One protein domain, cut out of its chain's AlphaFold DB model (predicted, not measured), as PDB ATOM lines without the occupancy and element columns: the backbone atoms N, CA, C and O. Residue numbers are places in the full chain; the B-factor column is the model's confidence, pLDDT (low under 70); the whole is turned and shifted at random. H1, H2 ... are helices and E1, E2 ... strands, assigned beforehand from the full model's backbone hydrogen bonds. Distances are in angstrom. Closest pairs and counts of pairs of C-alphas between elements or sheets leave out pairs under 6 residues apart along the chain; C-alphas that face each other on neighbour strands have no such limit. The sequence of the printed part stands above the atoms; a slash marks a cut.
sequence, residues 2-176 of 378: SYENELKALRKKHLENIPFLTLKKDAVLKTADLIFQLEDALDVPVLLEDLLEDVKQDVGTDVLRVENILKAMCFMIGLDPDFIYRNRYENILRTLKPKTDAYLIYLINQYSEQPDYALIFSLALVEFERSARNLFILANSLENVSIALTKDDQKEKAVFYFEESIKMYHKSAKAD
ATOM      1  N   SER A   2      36.441 -45.918 -22.223       92.50
ATOM      2  CA  SER A   2      36.777 -47.223 -22.830       92.50
ATOM      3  C   SER A   2      37.216 -47.030 -24.281       92.50
ATOM      4  O   SER A   2      36.871 -46.011 -24.881       92.50
ATOM      5  N   TYR A   3      37.901 -48.020 -24.864       95.19
ATOM      6  CA  TYR A   3      38.252 -48.005 -26.291       95.19
ATOM      7  C   TYR A   3      37.031 -47.758 -27.192       95.19
ATOM      8  O   TYR A   3      37.103 -46.965 -28.123       95.19
ATOM      9  N   GLU A   4      35.875 -48.354 -26.884       95.31
ATOM     10  CA  GLU A   4      34.649 -48.138 -27.664       95.31
ATOM     11  C   GLU A   4      34.197 -46.673 -27.674       95.31
ATOM     12  O   GLU A   4      33.675 -46.194 -28.682       95.31
ATOM     13  N   ASN A   5      34.394 -45.945 -26.571       95.94
ATOM     14  CA  ASN A   5      34.058 -44.525 -26.501       95.94
ATOM     15  C   ASN A   5      35.047 -43.679 -27.311       95.94
ATOM     16  O   ASN A   5      34.616 -42.778 -28.028       95.94
ATOM     17  N   GLU A   6      36.341 -44.000 -27.250       96.56
ATOM     18  CA  GLU A   6      37.369 -43.334 -28.058       96.56
ATOM     19  C   GLU A   6      37.161 -43.582 -29.556       96.56
ATOM     20  O   GLU A   6      37.182 -42.641 -30.347       96.56
ATOM     21  N   LEU A   7      36.848 -44.820 -29.950       96.31
ATOM     22  CA  LEU A   7      36.544 -45.159 -31.338       96.31
ATOM     23  C   LEU A   7      35.284 -44.435 -31.835       96.31
ATOM     24  O   LEU A   7      35.261 -43.940 -32.962       96.31
ATOM     25  N   LYS A   8      34.236 -44.328 -31.005       95.56
ATOM     26  CA  LYS A   8      33.040 -43.532 -31.335       95.56
ATOM     27  C   LYS A   8      33.379 -42.054 -31.520       95.56
ATOM     28  O   LYS A   8      32.872 -41.437 -32.455       95.56
ATOM     29  N   ALA A   9      34.226 -41.488 -30.660       95.19
ATOM     30  CA  ALA A   9      34.664 -40.098 -30.771       95.19
ATOM     31  C   ALA A   9      35.486 -39.861 -32.050       95.19
ATOM     32  O   ALA A   9      35.214 -38.900 -32.771       95.19
ATOM     33  N   LEU A  10      36.417 -40.766 -32.371       95.56
ATOM     34  CA  LEU A  10      37.189 -40.754 -33.614       95.56
ATOM     35  C   LEU A  10      36.267 -40.798 -34.839       95.56
ATOM     36  O   LEU A  10      36.342 -39.933 -35.709       95.56
ATOM     37  N   ARG A  11      35.347 -41.769 -34.882       95.44
ATOM     38  CA  ARG A  11      34.389 -41.914 -35.987       95.44
ATOM     39  C   ARG A  11      33.537 -40.662 -36.159       95.44
ATOM     40  O   ARG A  11      33.425 -40.158 -37.270       95.44
ATOM     41  N   LYS A  12      33.002 -40.116 -35.063       94.56
ATOM     42  CA  LYS A  12      32.204 -38.883 -35.082       94.56
ATOM     43  C   LYS A  12      32.995 -37.692 -35.634       94.56
ATOM     44  O   LYS A  12      32.503 -37.019 -36.535       94.56
ATOM     45  N   LYS A  13      34.222 -37.471 -35.145       94.12
ATOM     46  CA  LYS A  13      35.126 -36.391 -35.592       94.12
ATOM     47  C   LYS A  13      35.320 -36.396 -37.112       94.12
ATOM     48  O   LYS A  13      35.331 -35.335 -37.730       94.12
ATOM     49  N   HIS A  14      35.495 -37.571 -37.713       93.62
ATOM     50  CA  HIS A  14      35.723 -37.683 -39.153       93.62
ATOM     51  C   HIS A  14      34.423 -37.673 -39.967       93.62
ATOM     52  O   HIS A  14      34.380 -37.000 -40.990       93.62
ATOM     53  N   LEU A  15      33.355 -38.335 -39.505       91.94
ATOM     54  CA  LEU A  15      32.057 -38.354 -40.196       91.94
ATOM     55  C   LEU A  15      31.455 -36.953 -40.375       91.94
ATOM     56  O   LEU A  15      30.898 -36.668 -41.431       91.94
ATOM     57  N   GLU A  16      31.604 -36.064 -39.388       87.81
ATOM     58  CA  GLU A  16      31.120 -34.673 -39.473       87.81
ATOM     59  C   GLU A  16      31.770 -33.869 -40.617       87.81
ATOM     60  O   GLU A  16      31.227 -32.848 -41.034       87.81
ATOM     61  N   ASN A  17      32.901 -34.339 -41.153       84.81
ATOM     62  CA  ASN A  17      33.704 -33.641 -42.155       84.81
ATOM     63  C   ASN A  17      33.727 -34.338 -43.529       84.81
ATOM     64  O   ASN A  17      34.572 -34.005 -44.360       84.81
ATOM     65  N   ILE A  18      32.819 -35.290 -43.786       90.62
ATOM     66  CA  ILE A  18      32.742 -35.999 -45.074       90.62
ATOM     67  C   ILE A  18      31.522 -35.524 -45.867       90.62
ATOM     68  O   ILE A  18      30.402 -35.974 -45.610       90.62
ATOM     69  N   PRO A  19      31.705 -34.623 -46.849       90.81
ATOM     70  CA  PRO A  19      30.650 -34.315 -47.800       90.81
ATOM     71  C   PRO A  19      30.343 -35.512 -48.703       90.81
ATOM     72  O   PRO A  19      31.202 -36.349 -48.993       90.81
ATOM     73  N   PHE A  20      29.109 -35.539 -49.198       92.12
ATOM     74  CA  PHE A  20      28.653 -36.499 -50.195       92.12
ATOM     75  C   PHE A  20      28.322 -35.790 -51.503       92.12
ATOM     76  O   PHE A  20      27.750 -34.698 -51.502       92.12
ATOM     77  N   LEU A  21      28.648 -36.440 -52.616       90.94
ATOM     78  CA  LEU A  21      28.223 -36.035 -53.949       90.94
ATOM     79  C   LEU A  21      27.405 -37.148 -54.590       90.94
ATOM     80  O   LEU A  21      27.775 -38.315 -54.522       90.94
ATOM     81  N   THR A  22      26.312 -36.789 -55.253       93.62
ATOM     82  CA  THR A  22      25.466 -37.761 -55.945       93.62
ATOM     83  C   THR A  22      25.982 -37.995 -57.359       93.62
ATOM     84  O   THR A  22      25.878 -37.127 -58.232       93.62
ATOM     85  N   LEU A  23      26.496 -39.195 -57.615       91.75
ATOM     86  CA  LEU A  23      26.724 -39.684 -58.967       91.75
ATOM     87  C   LEU A  23      25.378 -40.022 -59.604       91.75
ATOM     88  O   LEU A  23      24.534 -40.691 -59.003       91.75
ATOM     89  N   LYS A  24      25.165 -39.538 -60.827       93.25
ATOM     90  CA  LYS A  24      23.923 -39.780 -61.563       93.25
ATOM     91  C   LYS A  24      23.805 -41.254 -61.949       93.25
ATOM     92  O   LYS A  24      24.802 -41.960 -62.092       93.25
ATOM     93  N   LYS A  25      22.566 -41.692 -62.173       93.75
ATOM     94  CA  LYS A  25      22.285 -42.955 -62.858       93.75
ATOM     95  C   LYS A  25      23.064 -43.022 -64.179       93.75
ATOM     96  O   LYS A  25      23.227 -41.992 -64.834       93.75
ATOM     97  N   ASP A  26      23.555 -44.210 -64.523       91.69
ATOM     98  CA  ASP A  26      24.395 -44.490 -65.691       91.69
ATOM     99  C   ASP A  26      25.780 -43.819 -65.683       91.69
ATOM    100  O   ASP A  26      26.509 -43.909 -66.671       91.69
ATOM    101  N   ALA A  27      26.194 -43.184 -64.577       92.00
ATOM    102  CA  ALA A  27      27.565 -42.697 -64.454       92.00
ATOM    103  C   ALA A  27      28.560 -43.863 -64.549       92.00
ATOM    104  O   ALA A  27      28.347 -44.943 -63.987       92.00
ATOM    105  N   VAL A  28      29.660 -43.620 -65.261       91.88
ATOM    106  CA  VAL A  28      30.688 -44.620 -65.548       91.88
ATOM    107  C   VAL A  28      31.928 -44.308 -64.721       91.88
ATOM    108  O   VAL A  28      32.603 -43.306 -64.942       91.88
ATOM    109  N   LEU A  29      32.242 -45.188 -63.776       91.88
ATOM    110  CA  LEU A  29      33.483 -45.154 -63.013       91.88
ATOM    111  C   LEU A  29      34.527 -45.993 -63.746       91.88
ATOM    112  O   LEU A  29      34.305 -47.174 -64.013       91.88
ATOM    113  N   LYS A  30      35.665 -45.387 -64.078       89.62
ATOM    114  CA  LYS A  30      36.725 -46.026 -64.858       89.62
ATOM    115  C   LYS A  30      38.079 -45.920 -64.161       89.62
ATOM    116  O   LYS A  30      38.514 -44.828 -63.806       89.62
ATOM    117  N   THR A  31      38.753 -47.055 -64.016       87.44
ATOM    118  CA  THR A  31      40.192 -47.138 -63.722       87.44
ATOM    119  C   THR A  31      40.950 -47.481 -65.012       87.44
ATOM    120  O   THR A  31      40.344 -47.550 -66.084       87.44
ATOM    121  N   ALA A  32      42.275 -47.656 -64.957       82.38
ATOM    122  CA  ALA A  32      43.088 -47.912 -66.154       82.38
ATOM    123  C   ALA A  32      42.550 -49.077 -67.013       82.38
ATOM    124  O   ALA A  32      42.439 -48.934 -68.231       82.38
ATOM    125  N   ASP A  33      42.128 -50.167 -66.364       85.19
ATOM    126  CA  ASP A  33      41.773 -51.421 -67.039       85.19
ATOM    127  C   ASP A  33      40.308 -51.846 -66.838       85.19
ATOM    128  O   ASP A  33      39.843 -52.781 -67.490       85.19
ATOM    129  N   LEU A  34      39.571 -51.198 -65.928       93.31
ATOM    130  CA  LEU A  34      38.260 -51.664 -65.467       93.31
ATOM    131  C   LEU A  34      37.228 -50.539 -65.481       93.31
ATOM    132  O   LEU A  34      37.547 -49.362 -65.298       93.31
ATOM    133  N   ILE A  35      35.973 -50.918 -65.709       92.81
ATOM    134  CA  ILE A  35      34.837 -50.004 -65.804       92.81
ATOM    135  C   ILE A  35      33.685 -50.548 -64.959       92.81
ATOM    136  O   ILE A  35      33.435 -51.752 -64.945       92.81
ATOM    137  N   PHE A  36      32.968 -49.652 -64.289       94.25
ATOM    138  CA  PHE A  36      31.739 -49.935 -63.564       94.25
ATOM    139  C   PHE A  36      30.682 -48.891 -63.932       94.25
ATOM    140  O   PHE A  36      30.929 -47.692 -63.798       94.25
ATOM    141  N   GLN A  37      29.507 -49.331 -64.377       95.12
ATOM    142  CA  GLN A  37      28.376 -48.448 -64.673       95.12
ATOM    143  C   GLN A  37      27.351 -48.519 -63.541       95.12
ATOM    144  O   GLN A  37      26.966 -49.606 -63.113       95.12
ATOM    145  N   LEU A  38      26.906 -47.361 -63.055       94.12
ATOM    146  CA  LEU A  38      25.880 -47.290 -62.021       94.12
ATOM    147  C   LEU A  38      24.487 -47.592 -62.585       94.12
ATOM    148  O   LEU A  38      24.037 -46.929 -63.514       94.12
ATOM    149  N   GLU A  39      23.765 -48.517 -61.955       93.06
ATOM    150  CA  GLU A  39      22.371 -48.836 -62.314       93.06
ATOM    151  C   GLU A  39      21.378 -47.740 -61.891       93.06
ATOM    152  O   GLU A  39      20.379 -47.499 -62.568       93.06
ATOM    153  N   ASP A  40      21.687 -47.041 -60.797       93.75
ATOM    154  CA  ASP A  40      20.909 -45.951 -60.207       93.75
ATOM    155  C   ASP A  40      21.847 -44.932 -59.556       93.75
ATOM    156  O   ASP A  40      23.016 -45.234 -59.290       93.75
ATOM    157  N   ALA A  41      21.322 -43.745 -59.244       93.94
ATOM    158  CA  ALA A  41      22.081 -42.714 -58.548       93.94
ATOM    159  C   ALA A  41      22.705 -43.247 -57.242       93.94
ATOM    160  O   ALA A  41      22.155 -44.127 -56.565       93.94
ATOM    161  N   LEU A  42      23.888 -42.740 -56.916       95.19
ATOM    162  CA  LEU A  42      24.651 -43.162 -55.751       95.19
ATOM    163  C   LEU A  42      25.330 -41.947 -55.139       95.19
ATOM    164  O   LEU A  42      26.141 -41.299 -55.799       95.19
ATOM    165  N   ASP A  43      25.026 -41.666 -53.879       95.31
ATOM    166  CA  ASP A  43      25.832 -40.720 -53.119       95.31
ATOM    167  C   ASP A  43      27.174 -41.374 -52.827       95.31
ATOM    168  O   ASP A  43      27.213 -42.537 -52.437       95.31
ATOM    169  N   VAL A  44      28.263 -40.645 -53.045       93.81
ATOM    170  CA  VAL A  44      29.624 -41.088 -52.757       93.81
ATOM    171  C   VAL A  44      30.297 -40.096 -51.814       93.81
ATOM    172  O   VAL A  44      30.104 -38.886 -51.968       93.81
ATOM    173  N   PRO A  45      31.068 -40.579 -50.826       94.56
ATOM    174  CA  PRO A  45      31.826 -39.716 -49.937       94.56
ATOM    175  C   PRO A  45      32.953 -39.028 -50.697       94.56
ATOM    176  O   PRO A  45      33.498 -39.570 -51.662       94.56
ATOM    177  N   VAL A  46      33.347 -37.860 -50.211       90.50
ATOM    178  CA  VAL A  46      34.493 -37.119 -50.727       90.50
ATOM    179  C   VAL A  46      35.357 -36.683 -49.555       90.50
ATOM    180  O   VAL A  46      34.867 -36.064 -48.613       90.50
ATOM    181  N   LEU A  47      36.652 -36.989 -49.608       89.19
ATOM    182  CA  LEU A  47      37.611 -36.450 -48.649       89.19
ATOM    183  C   LEU A  47      37.982 -35.027 -49.079       89.19
ATOM    184  O   LEU A  47      38.368 -34.799 -50.225       89.19
ATOM    185  N   LEU A  48      37.844 -34.058 -48.171       83.06
ATOM    186  CA  LEU A  48      38.016 -32.633 -48.486       83.06
ATOM    187  C   LEU A  48      39.406 -32.299 -49.050       83.06
ATOM    188  O   LEU A  48      39.517 -31.456 -49.936       83.06
ATOM    189  N   GLU A  49      40.448 -32.965 -48.556       80.88
ATOM    190  CA  GLU A  49      41.828 -32.779 -49.023       80.88
ATOM    191  C   GLU A  49      41.971 -33.136 -50.509       80.88
ATOM    192  O   GLU A  49      42.522 -32.356 -51.285       80.88
ATOM    193  N   ASP A  50      41.366 -34.250 -50.926       81.81
ATOM    194  CA  ASP A  50      41.407 -34.727 -52.310       81.81
ATOM    195  C   ASP A  50      40.599 -33.839 -53.255       81.81
ATOM    196  O   ASP A  50      41.013 -33.579 -54.384       81.81
ATOM    197  N   LEU A  51      39.456 -33.331 -52.785       77.88
ATOM    198  CA  LEU A  51      38.631 -32.407 -53.561       77.88
ATOM    199  C   LEU A  51      39.407 -31.126 -53.895       77.88
ATOM    200  O   LEU A  51      39.326 -30.621 -55.013       77.88
ATOM    201  N   LEU A  52      40.173 -30.597 -52.937       73.50
ATOM    202  CA  LEU A  52      40.988 -29.401 -53.147       73.50
ATOM    203  C   LEU A  52      42.127 -29.644 -54.142       73.50
ATOM    204  O   LEU A  52      42.480 -28.728 -54.888       73.50
ATOM    205  N   GLU A  53      42.712 -30.839 -54.154       74.94
ATOM    206  CA  GLU A  53      43.729 -31.220 -55.137       74.94
ATOM    207  C   GLU A  53      43.138 -31.380 -56.541       74.94
ATOM    208  O   GLU A  53      43.692 -30.832 -57.497       74.94
ATOM    209  N   ASP A  54      41.991 -32.051 -56.660       70.81
ATOM    210  CA  ASP A  54      41.302 -32.265 -57.936       70.81
ATOM    211  C   ASP A  54      40.883 -30.933 -58.582       70.81
ATOM    212  O   ASP A  54      41.100 -30.729 -59.779       70.81
ATOM    213  N   VAL A  55      40.382 -29.981 -57.784       68.38
ATOM    214  CA  VAL A  55      40.020 -28.630 -58.255       68.38
ATOM    215  C   VAL A  55      41.246 -27.832 -58.716       68.38
ATOM    216  O   VAL A  55      41.162 -27.070 -59.676       68.38
ATOM    217  N   LYS A  56      42.403 -27.994 -58.060       64.94
ATOM    218  CA  LYS A  56      43.638 -27.276 -58.426       64.94
ATOM    219  C   LYS A  56      44.304 -27.817 -59.690       64.94
ATOM    220  O   LYS A  56      45.049 -27.077 -60.326       64.94
ATOM    221  N   GLN A  57      44.084 -29.086 -60.032       62.41
ATOM    222  CA  GLN A  57      44.746 -29.752 -61.162       62.41
ATOM    223  C   GLN A  57      43.937 -29.718 -62.474       62.41
ATOM    224  O   GLN A  57      44.312 -30.408 -63.418       62.41
ATOM    225  N   ASP A  58      42.872 -28.906 -62.540       55.56
ATOM    226  CA  ASP A  58      42.043 -28.646 -63.733       55.56
ATOM    227  C   ASP A  58      41.631 -29.934 -64.472       55.56
ATOM    228  O   ASP A  58      41.790 -30.091 -65.687       55.56
ATOM    229  N   VAL A  59      41.132 -30.911 -63.704       54.44
ATOM    230  CA  VAL A  59      40.532 -32.135 -64.244       54.44
ATOM    231  C   VAL A  59      39.211 -31.722 -64.904       54.44
ATOM    232  O   VAL A  59      38.186 -31.595 -64.243       54.44
ATOM    233  N   GLY A  60      39.265 -31.374 -66.194       51.88
ATOM    234  CA  GLY A  60      38.147 -30.750 -66.908       51.88
ATOM    235  C   GLY A  60      36.824 -31.508 -66.760       51.88
ATOM    236  O   GLY A  60      36.816 -32.721 -66.866       51.88
ATOM    237  N   THR A  61      35.722 -30.775 -66.547       45.44
ATOM    238  CA  THR A  61      34.282 -31.160 -66.476       45.44
ATOM    239  C   THR A  61      33.831 -32.400 -65.674       45.44
ATOM    240  O   THR A  61      32.677 -32.409 -65.248       45.44
ATOM    241  N   ASP A  62      34.685 -33.386 -65.400       54.44
ATOM    242  CA  ASP A  62      34.433 -34.543 -64.539       54.44
ATOM    243  C   ASP A  62      35.040 -34.262 -63.159       54.44
ATOM    244  O   ASP A  62      36.242 -34.363 -62.930       54.44
ATOM    245  N   VAL A  63      34.169 -33.849 -62.242       59.81
ATOM    246  CA  VAL A  63      34.476 -33.101 -61.008       59.81
ATOM    247  C   VAL A  63      35.307 -33.878 -59.961       59.81
ATOM    248  O   VAL A  63      35.739 -33.284 -58.979       59.81
ATOM    249  N   LEU A  64      35.568 -35.179 -60.146       71.00
ATOM    250  CA  LEU A  64      36.321 -36.010 -59.196       71.00
ATOM    251  C   LEU A  64      37.088 -37.146 -59.873       71.00
ATOM    252  O   LEU A  64      36.540 -37.872 -60.708       71.00
ATOM    253  N   ARG A  65      38.321 -37.401 -59.420       86.19
ATOM    254  CA  ARG A  65      39.058 -38.606 -59.827       86.19
ATOM    255  C   ARG A  65      38.425 -39.857 -59.227       86.19
ATOM    256  O   ARG A  65      38.198 -39.940 -58.021       86.19
ATOM    257  N   VAL A  66      38.236 -40.887 -60.054       89.75
ATOM    258  CA  VAL A  66      37.695 -42.189 -59.618       89.75
ATOM    259  C   VAL A  66      38.526 -42.789 -58.479       89.75
ATOM    260  O   VAL A  66      37.960 -43.335 -57.541       89.75
ATOM    261  N   GLU A  67      39.850 -42.623 -58.493       90.38
ATOM    262  CA  GLU A  67      40.729 -43.083 -57.403       90.38
ATOM    263  C   GLU A  67      40.393 -42.437 -56.047       90.38
ATOM    264  O   GLU A  67      40.413 -43.122 -55.023       90.38
ATOM    265  N   ASN A  68      40.012 -41.157 -56.033       91.44
ATOM    266  CA  ASN A  68      39.618 -40.450 -54.813       91.44
ATOM    267  C   ASN A  68      38.249 -40.926 -54.313       91.44
ATOM    268  O   ASN A  68      38.066 -41.120 -53.112       91.44
ATOM    269  N   ILE A  69      37.318 -41.213 -55.231       93.06
ATOM    270  CA  ILE A  69      36.015 -41.813 -54.900       93.06
ATOM    271  C   ILE A  69      36.210 -43.185 -54.240       93.06
ATOM    272  O   ILE A  69      35.637 -43.453 -53.185       93.06
ATOM    273  N   LEU A  70      37.041 -44.053 -54.827       95.44
ATOM    274  CA  LEU A  70      37.303 -45.395 -54.294       95.44
ATOM    275  C   LEU A  70      37.979 -45.337 -52.917       95.44
ATOM    276  O   LEU A  70      37.574 -46.050 -51.998       95.44
ATOM    277  N   LYS A  71      38.957 -44.444 -52.739       95.88
ATOM    278  CA  LYS A  71      39.591 -44.199 -51.438       95.88
ATOM    279  C   LYS A  71      38.575 -43.743 -50.388       95.88
ATOM    280  O   LYS A  71      38.553 -44.282 -49.283       95.88
ATOM    281  N   ALA A  72      37.706 -42.795 -50.729       96.12
ATOM    282  CA  ALA A  72      36.685 -42.290 -49.819       96.12
ATOM    283  C   ALA A  72      35.636 -43.364 -49.463       96.12
ATOM    284  O   ALA A  72      35.198 -43.435 -48.317       96.12
ATOM    285  N   MET A  73      35.273 -44.254 -50.399       97.06
ATOM    286  CA  MET A  73      34.418 -45.417 -50.116       97.06
ATOM    287  C   MET A  73      35.055 -46.358 -49.085       97.06
ATOM    288  O   MET A  73      34.391 -46.745 -48.123       97.06
ATOM    289  N   CYS A  74      36.342 -46.687 -49.246       97.44
ATOM    290  CA  CYS A  74      37.102 -47.457 -48.258       97.44
ATOM    291  C   CYS A  74      37.089 -46.780 -46.881       97.44
ATOM    292  O   CYS A  74      36.839 -47.432 -45.869       97.44
ATOM    293  N   PHE A  75      37.321 -45.466 -46.849       97.25
ATOM    294  CA  PHE A  75      37.327 -44.679 -45.618       97.25
ATOM    295  C   PHE A  75      35.970 -44.729 -44.902       97.25
ATOM    296  O   PHE A  75      35.908 -44.975 -43.699       97.25
ATOM    297  N   MET A  76      34.873 -44.586 -45.652       97.31
ATOM    298  CA  MET A  76      33.519 -44.685 -45.107       97.31
ATOM    299  C   MET A  76      33.207 -46.056 -44.519       97.31
ATOM    300  O   MET A  76      32.598 -46.113 -43.459       97.31
ATOM    301  N   ILE A  77      33.644 -47.146 -45.154       96.88
ATOM    302  CA  ILE A  77      33.424 -48.503 -44.626       96.88
ATOM    303  C   ILE A  77      34.123 -48.686 -43.267       96.88
ATOM    304  O   ILE A  77      33.567 -49.312 -42.368       96.88
ATOM    305  N   GLY A  78      35.316 -48.111 -43.081       96.56
ATOM    306  CA  GLY A  78      36.018 -48.145 -41.792       96.56
ATOM    307  C   GLY A  78      35.370 -47.271 -40.710       96.56
ATOM    308  O   GLY A  78      35.349 -47.636 -39.524       96.56
ATOM    309  N   LEU A  79      34.824 -46.121 -41.114       96.12
ATOM    310  CA  LEU A  79      34.133 -45.183 -40.230       96.12
ATOM    311  C   LEU A  79      32.765 -45.676 -39.775       96.12
ATOM    312  O   LEU A  79      32.442 -45.562 -38.595       96.12
ATOM    313  N   ASP A  80      31.974 -46.198 -40.701       95.62
ATOM    314  CA  ASP A  80      30.605 -46.630 -40.472       95.62
ATOM    315  C   ASP A  80      30.358 -47.968 -41.193       95.62
ATOM    316  O   ASP A  80      29.937 -47.999 -42.353       95.62
ATOM    317  N   PRO A  81      30.640 -49.102 -40.523       92.38
ATOM    318  CA  PRO A  81      30.440 -50.429 -41.104       92.38
ATOM    319  C   PRO A  81      28.957 -50.776 -41.317       92.38
ATOM    320  O   PRO A  81      28.659 -51.747 -42.017       92.38
ATOM    321  N   ASP A  82      28.033 -49.989 -40.761       93.69
ATOM    322  CA  ASP A  82      26.586 -50.157 -40.921       93.69
ATOM    323  C   ASP A  82      25.998 -49.156 -41.937       93.69
ATOM    324  O   ASP A  82      24.777 -49.054 -42.096       93.69
ATOM    325  N   PHE A  83      26.856 -48.431 -42.665       93.56
ATOM    326  CA  PHE A  83      26.445 -47.408 -43.617       93.56
ATOM    327  C   PHE A  83      25.545 -47.959 -44.735       93.56
ATOM    328  O   PHE A  83      25.826 -48.994 -45.345       93.56
ATOM    329  N   ILE A  84      24.497 -47.205 -45.086       94.75
ATOM    330  CA  ILE A  84      23.427 -47.640 -46.002       94.75
ATOM    331  C   ILE A  84      23.922 -48.105 -47.380       94.75
ATOM    332  O   ILE A  84      23.342 -49.017 -47.969       94.75
ATOM    333  N   TYR A  85      24.999 -47.507 -47.902       95.38
ATOM    334  CA  TYR A  85      25.552 -47.860 -49.211       95.38
ATOM    335  C   TYR A  85      26.746 -48.815 -49.136       95.38
ATOM    336  O   TYR A  85      27.344 -49.087 -50.177       95.38
ATOM    337  N   ARG A  86      27.077 -49.375 -47.960       94.88
ATOM    338  CA  ARG A  86      28.227 -50.279 -47.776       94.88
ATOM    339  C   ARG A  86      28.303 -51.360 -48.851       94.88
ATOM    340  O   ARG A  86      29.314 -51.461 -49.533       94.88
ATOM    341  N   ASN A  87      27.227 -52.123 -49.050       95.12
ATOM    342  CA  ASN A  87      27.223 -53.233 -50.012       95.12
ATOM    343  C   ASN A  87      27.412 -52.750 -51.461       95.12
ATOM    344  O   ASN A  87      28.043 -53.431 -52.269       95.12
ATOM    345  N   ARG A  88      26.890 -51.560 -51.799       96.12
ATOM    346  CA  ARG A  88      27.087 -50.957 -53.128       96.12
ATOM    347  C   ARG A  88      28.542 -50.530 -53.313       96.12
ATOM    348  O   ARG A  88      29.122 -50.819 -54.355       96.12
ATOM    349  N   TYR A  89      29.137 -49.894 -52.305       96.69
ATOM    350  CA  TYR A  89      30.547 -49.497 -52.321       96.69
ATOM    351  C   TYR A  89      31.471 -50.704 -52.410       96.69
ATOM    352  O   TYR A  89      32.395 -50.708 -53.214       96.69
ATOM    353  N   GLU A  90      31.191 -51.751 -51.639       95.19
ATOM    354  CA  GLU A  90      31.948 -52.995 -51.677       95.19
ATOM    355  C   GLU A  90      31.904 -53.643 -53.068       95.19
ATOM    356  O   GLU A  90      32.948 -54.042 -53.581       95.19
ATOM    357  N   ASN A  91      30.741 -53.684 -53.725       95.31
ATOM    358  CA  ASN A  91      30.628 -54.203 -55.091       95.31
ATOM    359  C   ASN A  91      31.476 -53.393 -56.094       95.31
ATOM    360  O   ASN A  91      32.226 -53.961 -56.894       95.31
ATOM    361  N   ILE A  92      31.409 -52.061 -56.015       96.31
ATOM    362  CA  ILE A  92      32.209 -51.166 -56.864       96.31
ATOM    363  C   ILE A  92      33.705 -51.386 -56.609       96.31
ATOM    364  O   ILE A  92      34.472 -51.549 -57.560       96.31
ATOM    365  N   LEU A  93      34.124 -51.443 -55.342       96.31
ATOM    366  CA  LEU A  93      35.514 -51.647 -54.943       96.31
ATOM    367  C   LEU A  93      36.041 -53.006 -55.400       96.31
ATOM    368  O   LEU A  93      37.107 -53.060 -56.004       96.31
ATOM    369  N   ARG A  94      35.288 -54.092 -55.210       94.31
ATOM    370  CA  ARG A  94      35.695 -55.426 -55.680       94.31
ATOM    371  C   ARG A  94      35.772 -55.505 -57.204       94.31
ATOM    372  O   ARG A  94      36.620 -56.223 -57.727       94.31
ATOM    373  N   THR A  95      34.940 -54.743 -57.915       95.75
ATOM    374  CA  THR A  95      34.969 -54.700 -59.383       95.75
ATOM    375  C   THR A  95      36.136 -53.873 -59.912       95.75
ATOM    376  O   THR A  95      36.856 -54.334 -60.787       95.75
ATOM    377  N   LEU A  96      36.347 -52.659 -59.395       95.12
ATOM    378  CA  LEU A  96      37.359 -51.724 -59.904       95.12
ATOM    379  C   LEU A  96      38.744 -51.905 -59.268       95.12
ATOM    380  O   LEU A  96      39.746 -51.466 -59.837       95.12
ATOM    381  N   LYS A  97      38.813 -52.557 -58.103       93.38
ATOM    382  CA  LYS A  97      40.032 -52.932 -57.372       93.38
ATOM    383  C   LYS A  97      39.933 -54.394 -56.906       93.38
ATOM    384  O   LYS A  97      39.800 -54.635 -55.707       93.38
ATOM    385  N   PRO A  98      40.071 -55.388 -57.807       89.06
ATOM    386  CA  PRO A  98      39.942 -56.808 -57.457       89.06
ATOM    387  C   PRO A  98      40.863 -57.279 -56.316       89.06
ATOM    388  O   PRO A  98      40.526 -58.214 -55.599       89.06
ATOM    389  N   LYS A  99      42.011 -56.611 -56.121       92.25
ATOM    390  CA  LYS A  99      42.898 -56.768 -54.954       92.25
ATOM    391  C   LYS A  99      42.628 -55.672 -53.919       92.25
ATOM    392  O   LYS A  99      43.475 -54.806 -53.682       92.25
ATOM    393  N   THR A 100      41.406 -55.639 -53.388       93.12
ATOM    394  CA  THR A 100      40.957 -54.571 -52.479       93.12
ATOM    395  C   THR A 100      41.763 -54.561 -51.177       93.12
ATOM    396  O   THR A 100      42.075 -53.496 -50.655       93.12
ATOM    397  N   ASP A 101      42.173 -55.736 -50.702       93.69
ATOM    398  CA  ASP A 101      43.073 -55.931 -49.564       93.69
ATOM    399  C   ASP A 101      44.419 -55.215 -49.769       93.69
ATOM    400  O   ASP A 101      44.828 -54.395 -48.948       93.69
ATOM    401  N   ALA A 102      45.080 -55.451 -50.904       95.38
ATOM    402  CA  ALA A 102      46.352 -54.823 -51.237       95.38
ATOM    403  C   ALA A 102      46.206 -53.306 -51.412       95.38
ATOM    404  O   ALA A 102      47.099 -52.552 -51.026       95.38
ATOM    405  N   TYR A 103      45.075 -52.856 -51.961       96.12
ATOM    406  CA  TYR A 103      44.759 -51.435 -52.086       96.12
ATOM    407  C   TYR A 103      44.570 -50.762 -50.718       96.12
ATOM    408  O   TYR A 103      45.156 -49.711 -50.474       96.12
ATOM    409  N   LEU A 104      43.833 -51.383 -49.794       97.88
ATOM    410  CA  LEU A 104      43.683 -50.885 -48.425       97.88
ATOM    411  C   LEU A 104      45.023 -50.856 -47.683       97.88
ATOM    412  O   LEU A 104      45.322 -49.869 -47.020       97.88
ATOM    413  N   ILE A 105      45.874 -51.873 -47.847       97.62
ATOM    414  CA  ILE A 105      47.235 -51.876 -47.284       97.62
ATOM    415  C   ILE A 105      48.078 -50.729 -47.854       97.62
ATOM    416  O   ILE A 105      48.792 -50.060 -47.108       97.62
ATOM    417  N   TYR A 106      47.984 -50.475 -49.161       97.31
ATOM    418  CA  TYR A 106      48.633 -49.326 -49.787       97.31
ATOM    419  C   TYR A 106      48.169 -48.003 -49.158       97.31
ATOM    420  O   TYR A 106      49.014 -47.188 -48.794       97.31
ATOM    421  N   LEU A 107      46.859 -47.822 -48.954       97.38
ATOM    422  CA  LEU A 107      46.309 -46.631 -48.300       97.38
ATOM    423  C   LEU A 107      46.788 -46.501 -46.848       97.38
ATOM    424  O   LEU A 107      47.222 -45.428 -46.443       97.38
ATOM    425  N   ILE A 108      46.793 -47.586 -46.072       98.31
ATOM    426  CA  ILE A 108      47.300 -47.579 -44.688       98.31
ATOM    427  C   ILE A 108      48.753 -47.087 -44.643       98.31
ATOM    428  O   ILE A 108      49.093 -46.257 -43.805       98.31
ATOM    429  N   ASN A 109      49.595 -47.550 -45.573       96.50
ATOM    430  CA  ASN A 109      50.992 -47.122 -45.661       96.50
ATOM    431  C   ASN A 109      51.138 -45.675 -46.150       96.50
ATOM    432  O   ASN A 109      51.996 -44.953 -45.655       96.50
ATOM    433  N   GLN A 110      50.308 -45.238 -47.101       95.88
ATOM    434  CA  GLN A 110      50.308 -43.857 -47.589       95.88
ATOM    435  C   GLN A 110      49.985 -42.858 -46.466       95.88
ATOM    436  O   GLN A 110      50.541 -41.764 -46.438       95.88
ATOM    437  N   TYR A 111      49.108 -43.243 -45.538       95.31
ATOM    438  CA  TYR A 111      48.687 -42.425 -44.401       95.31
ATOM    439  C   TYR A 111      49.445 -42.770 -43.107       95.31
ATOM    440  O   TYR A 111      48.932 -42.527 -42.018       95.31
ATOM    441  N   SER A 112      50.673 -43.304 -43.182       91.00
ATOM    442  CA  SER A 112      51.452 -43.690 -41.990       91.00
ATOM    443  C   SER A 112      51.694 -42.536 -41.008       91.00
ATOM    444  O   SER A 112      51.714 -42.756 -39.800       91.00
ATOM    445  N   GLU A 113      51.823 -41.309 -41.519       93.44
ATOM    446  CA  GLU A 113      51.989 -40.077 -40.728       93.44
ATOM    447  C   GLU A 113      50.652 -39.486 -40.237       93.44
ATOM    448  O   GLU A 113      50.632 -38.506 -39.496       93.44
ATOM    449  N   GLN A 114      49.521 -40.069 -40.644       95.62
ATOM    450  CA  GLN A 114      48.169 -39.677 -40.245       95.62
ATOM    451  C   GLN A 114      47.475 -40.864 -39.554       95.62
ATOM    452  O   GLN A 114      46.673 -41.574 -40.168       95.62
ATOM    453  N   PRO A 115      47.772 -41.105 -38.266       95.75
ATOM    454  CA  PRO A 115      47.427 -42.353 -37.586       95.75
ATOM    455  C   PRO A 115      45.913 -42.601 -37.508       95.75
ATOM    456  O   PRO A 115      45.485 -43.746 -37.648       95.75
ATOM    457  N   ASP A 116      45.101 -41.544 -37.387       96.38
ATOM    458  CA  ASP A 116      43.634 -41.628 -37.458       96.38
ATOM    459  C   ASP A 116      43.172 -42.233 -38.799       96.38
ATOM    460  O   ASP A 116      42.366 -43.165 -38.824       96.38
ATOM    461  N   TYR A 117      43.723 -41.755 -39.922       96.88
ATOM    462  CA  TYR A 117      43.370 -42.247 -41.257       96.88
ATOM    463  C   TYR A 117      43.842 -43.683 -41.476       96.88
ATOM    464  O   TYR A 117      43.070 -44.522 -41.942       96.88
ATOM    465  N   ALA A 118      45.087 -43.985 -41.099       98.12
ATOM    466  CA  ALA A 118      45.624 -45.338 -41.181       98.12
ATOM    467  C   ALA A 118      44.792 -46.337 -40.357       98.12
ATOM    468  O   ALA A 118      44.545 -47.453 -40.815       98.12
ATOM    469  N   LEU A 119      44.313 -45.935 -39.173       98.62
ATOM    470  CA  LEU A 119      43.414 -46.748 -38.354       98.62
ATOM    471  C   LEU A 119      42.056 -46.964 -39.028       98.62
ATOM    472  O   LEU A 119      41.545 -48.081 -39.039       98.62
ATOM    473  N   ILE A 120      41.464 -45.932 -39.623       98.31
ATOM    474  CA  ILE A 120      40.178 -46.068 -40.318       98.31
ATOM    475  C   ILE A 120      40.298 -47.026 -41.510       98.31
ATOM    476  O   ILE A 120      39.452 -47.904 -41.684       98.31
ATOM    477  N   PHE A 121      41.369 -46.929 -42.299       98.56
ATOM    478  CA  PHE A 121      41.594 -47.867 -43.400       98.56
ATOM    479  C   PHE A 121      41.880 -49.296 -42.917       98.56
ATOM    480  O   PHE A 121      41.441 -50.246 -43.566       98.56
ATOM    481  N   SER A 122      42.557 -49.486 -41.779       98.69
ATOM    482  CA  SER A 122      42.759 -50.832 -41.224       98.69
ATOM    483  C   SER A 122      41.489 -51.428 -40.613       98.69
ATOM    484  O   SER A 122      41.287 -52.639 -40.713       98.69
ATOM    485  N   LEU A 123      40.580 -50.604 -40.082       98.44
ATOM    486  CA  LEU A 123      39.223 -51.031 -39.728       98.44
ATOM    487  C   LEU A 123      38.458 -51.498 -40.972       98.44
ATOM    488  O   LEU A 123      37.909 -52.598 -40.964       98.44
ATOM    489  N   ALA A 124      38.493 -50.722 -42.061       98.12
ATOM    490  CA  ALA A 124      37.883 -51.123 -43.329       98.12
ATOM    491  C   ALA A 124      38.464 -52.455 -43.835       98.12
ATOM    492  O   ALA A 124      37.718 -53.347 -44.224       98.12
ATOM    493  N   LEU A 125      39.787 -52.636 -43.768       98.31
ATOM    494  CA  LEU A 125      40.456 -53.878 -44.167       98.31
ATOM    495  C   LEU A 125      39.905 -55.110 -43.434       98.31
ATOM    496  O   LEU A 125      39.676 -56.140 -44.066       98.31
ATOM    497  N   VAL A 126      39.655 -55.003 -42.127       97.94
ATOM    498  CA  VAL A 126      39.074 -56.097 -41.332       97.94
ATOM    499  C   VAL A 126      37.593 -56.326 -41.658       97.94
ATOM    500  O   VAL A 126      37.149 -57.474 -41.631       97.94
ATOM    501  N   GLU A 127      36.844 -55.274 -42.005       95.69
ATOM    502  CA  GLU A 127      35.450 -55.383 -42.471       95.69
ATOM    503  C   GLU A 127      35.324 -56.087 -43.827       95.69
ATOM    504  O   GLU A 127      34.352 -56.806 -44.056       95.69
ATOM    505  N   PHE A 128      36.298 -55.899 -44.722       93.88
ATOM    506  CA  PHE A 128      36.351 -56.591 -46.014       93.88
ATOM    507  C   PHE A 128      36.725 -58.065 -45.870       93.88
ATOM    508  O   PHE A 128      36.178 -58.919 -46.575       93.88
ATOM    509  N   GLU A 129      37.696 -58.351 -45.004       93.62
ATOM    510  CA  GLU A 129      38.163 -59.703 -44.741       93.62
ATOM    511  C   GLU A 129      38.817 -59.803 -43.362       93.62
ATOM    512  O   GLU A 129      39.850 -59.189 -43.067       93.62
ATOM    513  N   ARG A 130      38.266 -60.679 -42.526       95.81
ATOM    514  CA  ARG A 130      38.841 -60.978 -41.220       95.81
ATOM    515  C   ARG A 130      39.845 -62.127 -41.315       95.81
ATOM    516  O   ARG A 130      39.472 -63.293 -41.226       95.81
ATOM    517  N   SER A 131      41.125 -61.779 -41.409       97.12
ATOM    518  CA  SER A 131      42.256 -62.718 -41.413       97.12
ATOM    519  C   SER A 131      43.267 -62.402 -40.303       97.12
ATOM    520  O   SER A 131      43.265 -61.305 -39.737       97.12
ATOM    521  N   ALA A 132      44.158 -63.351 -39.987       97.62
ATOM    522  CA  ALA A 132      45.242 -63.126 -39.027       97.62
ATOM    523  C   ALA A 132      46.108 -61.920 -39.427       97.62
ATOM    524  O   ALA A 132      46.363 -61.035 -38.606       97.62
ATOM    525  N   ARG A 133      46.467 -61.829 -40.713       98.00
ATOM    526  CA  ARG A 133      47.237 -60.716 -41.277       98.00
ATOM    527  C   ARG A 133      46.529 -59.370 -41.103       98.00
ATOM    528  O   ARG A 133      47.154 -58.415 -40.650       98.00
ATOM    529  N   ASN A 134      45.234 -59.297 -41.408       98.12
ATOM    530  CA  ASN A 134      44.480 -58.041 -41.334       98.12
ATOM    531  C   ASN A 134      44.281 -57.582 -39.882       98.12
ATOM    532  O   ASN A 134      44.415 -56.396 -39.588       98.12
ATOM    533  N   LEU A 135      44.068 -58.519 -38.950       98.62
ATOM    534  CA  LEU A 135      44.027 -58.218 -37.514       98.62
ATOM    535  C   LEU A 135      45.368 -57.684 -36.990       98.62
ATOM    536  O   LEU A 135      45.379 -56.801 -36.139       98.62
ATOM    537  N   PHE A 136      46.494 -58.185 -37.503       98.69
ATOM    538  CA  PHE A 136      47.818 -57.667 -37.151       98.69
ATOM    539  C   PHE A 136      48.072 -56.271 -37.716       98.69
ATOM    540  O   PHE A 136      48.652 -55.429 -37.036       98.69
ATOM    541  N   ILE A 137      47.612 -55.986 -38.935       98.62
ATOM    542  CA  ILE A 137      47.687 -54.635 -39.506       98.62
ATOM    543  C   ILE A 137      46.860 -53.659 -38.659       98.62
ATOM    544  O   ILE A 137      47.375 -52.609 -38.280       98.62
ATOM    545  N   LEU A 138      45.634 -54.036 -38.278       98.69
ATOM    546  CA  LEU A 138      44.807 -53.249 -37.359       98.69
ATOM    547  C   LEU A 138      45.507 -53.025 -36.009       98.69
ATOM    548  O   LEU A 138      45.517 -51.904 -35.507       98.69
ATOM    549  N   ALA A 139      46.128 -54.063 -35.442       98.69
ATOM    550  CA  ALA A 139      46.893 -53.945 -34.202       98.69
ATOM    551  C   ALA A 139      48.025 -52.905 -34.316       98.69
ATOM    552  O   ALA A 139      48.137 -52.034 -33.456       98.69
ATOM    553  N   ASN A 140      48.803 -52.924 -35.404       98.50
ATOM    554  CA  ASN A 140      49.849 -51.922 -35.634       98.50
ATOM    555  C   ASN A 140      49.270 -50.504 -35.785       98.50
ATOM    556  O   ASN A 140      49.831 -49.557 -35.240       98.50
ATOM    557  N   SER A 141      48.141 -50.332 -36.485       98.56
ATOM    558  CA  SER A 141      47.494 -49.015 -36.589       98.56
ATOM    559  C   SER A 141      47.040 -48.484 -35.226       98.56
ATOM    560  O   SER A 141      47.244 -47.308 -34.935       98.56
ATOM    561  N   LEU A 142      46.463 -49.341 -34.376       98.69
ATOM    562  CA  LEU A 142      46.071 -48.985 -33.007       98.69
ATOM    563  C   LEU A 142      47.287 -48.580 -32.158       98.69
ATOM    564  O   LEU A 142      47.241 -47.580 -31.443       98.69
ATOM    565  N   GLU A 143      48.391 -49.323 -32.266       98.19
ATOM    566  CA  GLU A 143      49.655 -49.002 -31.593       98.19
ATOM    567  C   GLU A 143      50.203 -47.638 -32.049       98.19
ATOM    568  O   GLU A 143      50.574 -46.812 -31.214       98.19
ATOM    569  N   ASN A 144      50.164 -47.343 -33.352       97.94
ATOM    570  CA  ASN A 144      50.599 -46.053 -33.896       97.94
ATOM    571  C   ASN A 144      49.738 -44.881 -33.401       97.94
ATOM    572  O   ASN A 144      50.284 -43.829 -33.063       97.94
ATOM    573  N   VAL A 145      48.415 -45.059 -33.296       98.12
ATOM    574  CA  VAL A 145      47.521 -44.059 -32.682       98.12
ATOM    575  C   VAL A 145      47.887 -43.831 -31.215       98.12
ATOM    576  O   VAL A 145      48.010 -42.684 -30.788       98.12
ATOM    577  N   SER A 146      48.141 -44.894 -30.449       97.75
ATOM    578  CA  SER A 146      48.600 -44.775 -29.059       97.75
ATOM    579  C   SER A 146      49.912 -43.988 -28.939       97.75
ATOM    580  O   SER A 146      50.045 -43.111 -28.080       97.75
ATOM    581  N   ILE A 147      50.885 -44.263 -29.811       97.00
ATOM    582  CA  ILE A 147      52.166 -43.544 -29.839       97.00
ATOM    583  C   ILE A 147      51.947 -42.059 -30.153       97.00
ATOM    584  O   ILE A 147      52.525 -41.207 -29.479       97.00
ATOM    585  N   ALA A 148      51.107 -41.737 -31.139       97.38
ATOM    586  CA  ALA A 148      50.793 -40.353 -31.491       97.38
ATOM    587  C   ALA A 148      50.115 -39.605 -30.331       97.38
ATOM    588  O   ALA A 148      50.575 -38.535 -29.942       97.38
ATOM    589  N   LEU A 149      49.113 -40.214 -29.693       97.06
ATOM    590  CA  LEU A 149      48.447 -39.638 -28.519       97.06
ATOM    591  C   LEU A 149      49.410 -39.421 -27.348       97.06
ATOM    592  O   LEU A 149      49.300 -38.427 -26.637       97.06
ATOM    593  N   THR A 150      50.373 -40.324 -27.157       96.75
ATOM    594  CA  THR A 150      51.405 -40.172 -26.122       96.75
ATOM    595  C   THR A 150      52.322 -38.981 -26.412       96.75
ATOM    596  O   THR A 150      52.672 -38.254 -25.484       96.75
ATOM    597  N   LYS A 151      52.691 -38.752 -27.683       96.12
ATOM    598  CA  LYS A 151      53.473 -37.575 -28.109       96.12
ATOM    599  C   LYS A 151      52.700 -36.267 -27.916       96.12
ATOM    600  O   LYS A 151      53.311 -35.266 -27.556       96.12
ATOM    601  N   ASP A 152      51.380 -36.308 -28.071       95.56
ATOM    602  CA  ASP A 152      50.472 -35.173 -27.859       95.56
ATOM    603  C   ASP A 152      50.048 -34.988 -26.382       95.56
ATOM    604  O   ASP A 152      49.093 -34.266 -26.096       95.56
ATOM    605  N   ASP A 153      50.719 -35.661 -25.437       95.69
ATOM    606  CA  ASP A 153      50.438 -35.656 -23.989       95.69
ATOM    607  C   ASP A 153      49.016 -36.125 -23.596       95.69
ATOM    608  O   ASP A 153      48.527 -35.896 -22.492       95.69
ATOM    609  N   GLN A 154      48.349 -36.878 -24.474       95.56
ATOM    610  CA  GLN A 154      47.039 -37.500 -24.242       95.56
ATOM    611  C   GLN A 154      47.178 -38.940 -23.722       95.56
ATOM    612  O   GLN A 154      46.584 -39.883 -24.255       95.56
ATOM    613  N   LYS A 155      47.966 -39.124 -22.655       94.50
ATOM    614  CA  LYS A 155      48.338 -40.453 -22.123       94.50
ATOM    615  C   LYS A 155      47.139 -41.306 -21.711       94.50
ATOM    616  O   LYS A 155      47.129 -42.502 -21.972       94.50
ATOM    617  N   GLU A 156      46.108 -40.697 -21.125       94.88
ATOM    618  CA  GLU A 156      44.899 -41.419 -20.705       94.88
ATOM    619  C   GLU A 156      44.181 -42.086 -21.885       94.88
ATOM    620  O   GLU A 156      43.716 -43.217 -21.769       94.88
ATOM    621  N   LYS A 157      44.133 -41.418 -23.044       95.69
ATOM    622  CA  LYS A 157      43.535 -41.988 -24.258       95.69
ATOM    623  C   LYS A 157      44.437 -43.028 -24.900       95.69
ATOM    624  O   LYS A 157      43.942 -44.055 -25.361       95.69
ATOM    625  N   ALA A 158      45.748 -42.771 -24.916       97.12
ATOM    626  CA  ALA A 158      46.740 -43.671 -25.495       97.12
ATOM    627  C   ALA A 158      46.621 -45.093 -24.922       97.12
ATOM    628  O   ALA A 158      46.617 -46.059 -25.686       97.12
ATOM    629  N   VAL A 159      46.404 -45.215 -23.607       97.00
ATOM    630  CA  VAL A 159      46.221 -46.510 -22.927       97.00
ATOM    631  C   VAL A 159      45.104 -47.343 -23.560       97.00
ATOM    632  O   VAL A 159      45.314 -48.526 -23.814       97.00
ATOM    633  N   PHE A 160      43.951 -46.758 -23.904       98.12
ATOM    634  CA  PHE A 160      42.844 -47.527 -24.492       98.12
ATOM    635  C   PHE A 160      43.179 -48.092 -25.877       98.12
ATOM    636  O   PHE A 160      42.808 -49.224 -26.183       98.12
ATOM    637  N   TYR A 161      43.882 -47.322 -26.711       98.25
ATOM    638  CA  TYR A 161      44.326 -47.787 -28.028       98.25
ATOM    639  C   TYR A 161      45.430 -48.839 -27.912       98.25
ATOM    640  O   TYR A 161      45.411 -49.828 -28.644       98.25
ATOM    641  N   PHE A 162      46.356 -48.662 -26.968       98.06
ATOM    642  CA  PHE A 162      47.403 -49.637 -26.690       98.06
ATOM    643  C   PHE A 162      46.829 -50.966 -26.192       98.06
ATOM    644  O   PHE A 162      47.145 -52.018 -26.730       98.06
ATOM    645  N   GLU A 163      45.926 -50.947 -25.215       97.62
ATOM    646  CA  GLU A 163      45.288 -52.171 -24.725       97.62
ATOM    647  C   GLU A 163      44.510 -52.897 -25.830       97.62
ATOM    648  O   GLU A 163      44.547 -54.128 -25.919       97.62
ATOM    649  N   GLU A 164      43.816 -52.156 -26.698       98.44
ATOM    650  CA  GLU A 164      43.103 -52.764 -27.818       98.44
ATOM    651  C   GLU A 164      44.059 -53.330 -28.881       98.44
ATOM    652  O   GLU A 164      43.768 -54.388 -29.449       98.44
ATOM    653  N   SER A 165      45.226 -52.711 -29.109       98.56
ATOM    654  CA  SER A 165      46.247 -53.262 -30.010       98.56
ATOM    655  C   SER A 165      46.737 -54.627 -29.523       98.56
ATOM    656  O   SER A 165      46.759 -55.585 -30.301       98.56
ATOM    657  N   ILE A 166      46.996 -54.774 -28.218       98.50
ATOM    658  CA  ILE A 166      47.381 -56.052 -27.601       98.50
ATOM    659  C   ILE A 166      46.278 -57.105 -27.772       98.50
ATOM    660  O   ILE A 166      46.558 -58.250 -28.147       98.50
ATOM    661  N   LYS A 167      45.003 -56.732 -27.593       98.44
ATOM    662  CA  LYS A 167      43.879 -57.646 -27.873       98.44
ATOM    663  C   LYS A 167      43.843 -58.075 -29.339       98.44
ATOM    664  O   LYS A 167      43.556 -59.243 -29.614       98.44
ATOM    665  N   MET A 168      44.115 -57.172 -30.282       98.62
ATOM    666  CA  MET A 168      44.165 -57.515 -31.707       98.62
ATOM    667  C   MET A 168      45.351 -58.425 -32.040       98.62
ATOM    668  O   MET A 168      45.156 -59.384 -32.786       98.62
ATOM    669  N   TYR A 169      46.529 -58.222 -31.438       98.62
ATOM    670  CA  TYR A 169      47.656 -59.151 -31.578       98.62
ATOM    671  C   TYR A 169      47.295 -60.559 -31.091       98.62
ATOM    672  O   TYR A 169      47.533 -61.534 -31.806       98.62
ATOM    673  N   HIS A 170      46.625 -60.689 -29.941       98.31
ATOM    674  CA  HIS A 170      46.132 -61.989 -29.471       98.31
ATOM    675  C   HIS A 170      45.105 -62.618 -30.424       98.31
ATOM    676  O   HIS A 170      45.181 -63.815 -30.711       98.31
ATOM    677  N   LYS A 171      44.145 -61.834 -30.937       98.31
ATOM    678  CA  LYS A 171      43.161 -62.326 -31.920       98.31
ATOM    679  C   LYS A 171      43.840 -62.766 -33.220       98.31
ATOM    680  O   LYS A 171      43.431 -63.777 -33.784       98.31
ATOM    681  N   SER A 172      44.863 -62.040 -33.666       98.38
ATOM    682  CA  SER A 172      45.664 -62.368 -34.845       98.38
ATOM    683  C   SER A 172      46.425 -63.685 -34.658       98.38
ATOM    684  O   SER A 172      46.227 -64.603 -35.448       98.38
ATOM    685  N   ALA A 173      47.171 -63.837 -33.555       97.00
ATOM    686  CA  ALA A 173      47.901 -65.068 -33.221       97.00
ATOM    687  C   ALA A 173      46.993 -66.307 -33.118       97.00
ATOM    688  O   ALA A 173      47.407 -67.426 -33.405       97.00
ATOM    689  N   LYS A 174      45.748 -66.122 -32.659       96.56
ATOM    690  CA  LYS A 174      44.762 -67.206 -32.550       96.56
ATOM    691  C   LYS A 174      44.145 -67.581 -33.901       96.56
ATOM    692  O   LYS A 174      43.721 -68.722 -34.063       96.56
ATOM    693  N   ALA A 175      44.032 -66.626 -34.823       96.31
ATOM    694  CA  ALA A 175      43.385 -66.835 -36.113       96.31
ATOM    695  C   ALA A 175      44.224 -67.709 -37.057       96.31
ATOM    696  O   ALA A 175      43.650 -68.463 -37.836       96.31
ATOM    697  N   ASP A 176      45.553 -67.637 -36.963       94.81
ATOM    698  CA  ASP A 176      46.471 -68.484 -37.724       94.81
ATOM    699  C   ASP A 176      47.750 -68.744 -36.919       94.81
ATOM    700  O   ASP A 176      48.474 -67.814 -36.571       94.81
TER     701      ASP A 176
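What this domain is: This is residues 2 to 176 of the 378 residues of an uncharacterized protein of Clostridiales bacterium (UniProt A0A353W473). Four helices, H5 to H8, run up and down side by side in a row at one end, and H3 meets H6 crosswise and links this row to a looser end. There H4 folds back beside H3, the small strand pair E1 and E4 packs on H3, and the strand pair E2 and E3 sits at the far end by H4; H1 reaches from H8 to the end of H3, and the loop after H2 sticks out with residues 57 to 61. The printed part has 175 residues, with eight named helices and four named strands in the order H1 E1 E2 E3 E4 H2 H3 H4 H5 H6 H7 H8, and its class is mostly helix. Both two-stranded sheets, E1 - E4 and E2 - E3, are antiparallel. The whole is compact, with a radius of gyration of the C-alphas of 16.9 A and spans of 47 by 35 by 26 A.

Where its parts are: H1, residues 3 to 15, begins at C-alpha 3 (38.252, -48.005, -26.291) and is 18.0 A long. E1 is residues 20 to 23, E2 28 to 30, E3 35 to 37 and E4 42 to 45. H2 is residues 48 to 56, H3 66 to 79, 19.9 A long, H4 86 to 96, and H5 100 to 110. H6, residues 115 to 128, is 19.9 A long, and H7, residues 132 to 151, 29.0 A. H8, residues 155 to 175, is 30.3 A long and ends at C-alpha 175 (43.385, -66.835, -36.113).

How they stand to each other: H1 touches H8 with residues 3 to 6 alone, closest at the C-alphas of Tyr 3 and Phe 160, 5.0 A. H1 and H3 only just touch, with 3 pairs of C-alphas within 8 A, closest Arg 11 and Leu 79, 5.4 A. In E1 and E4, N 21 and O 44 are within hydrogen-bond range at 2.9 A; in the hairpin E2 and E3, N 29 and O 36 at 2.8 A. The closest C-alphas of E4 and H3, Pro 45 and Ala 72, are 5.5 A apart; those of E3 and H4, Ile 35 and Leu 96, 6.6 A. H2 and H3 are close but not clearly touching, closest at the C-alphas of Asp 50 and Asn 68, 6.5 A. The helical hairpin H3 and H4 touches at the C-alphas of Met 73 and Tyr 89, 6.0 A. H3 touches H6 with residues 74 to 79 alone, about perpendicular at 86 degrees, closest at the C-alphas of Gly 78 and Ala 124, 3.8 A. Three helical hairpins follow, each at a shallow tilt, opposite ways: H5 and H6 at 8 degrees, closest C-alphas Ile 108 and Ala 118, 4.5 A; H6 and H7 at 18 degrees, Leu 119 and Ser 141, 5.0 A; H7 and H8 at 13 degrees, Ser 146 and Ala 158, 4.2 A. Every O i to N i+4 pair is within hydrogen-bond range in H1 to H7, and 15 of 17 in H8.

The domain as a whole: The C-alphas farthest apart, those of Thr 61 and Lys 174, are 50.6 A apart. The printed part has no cut and no long link. Its mean pLDDT is 92.4, and residues 55 to 63, of which 55 and 56 belong to H2, are under 70.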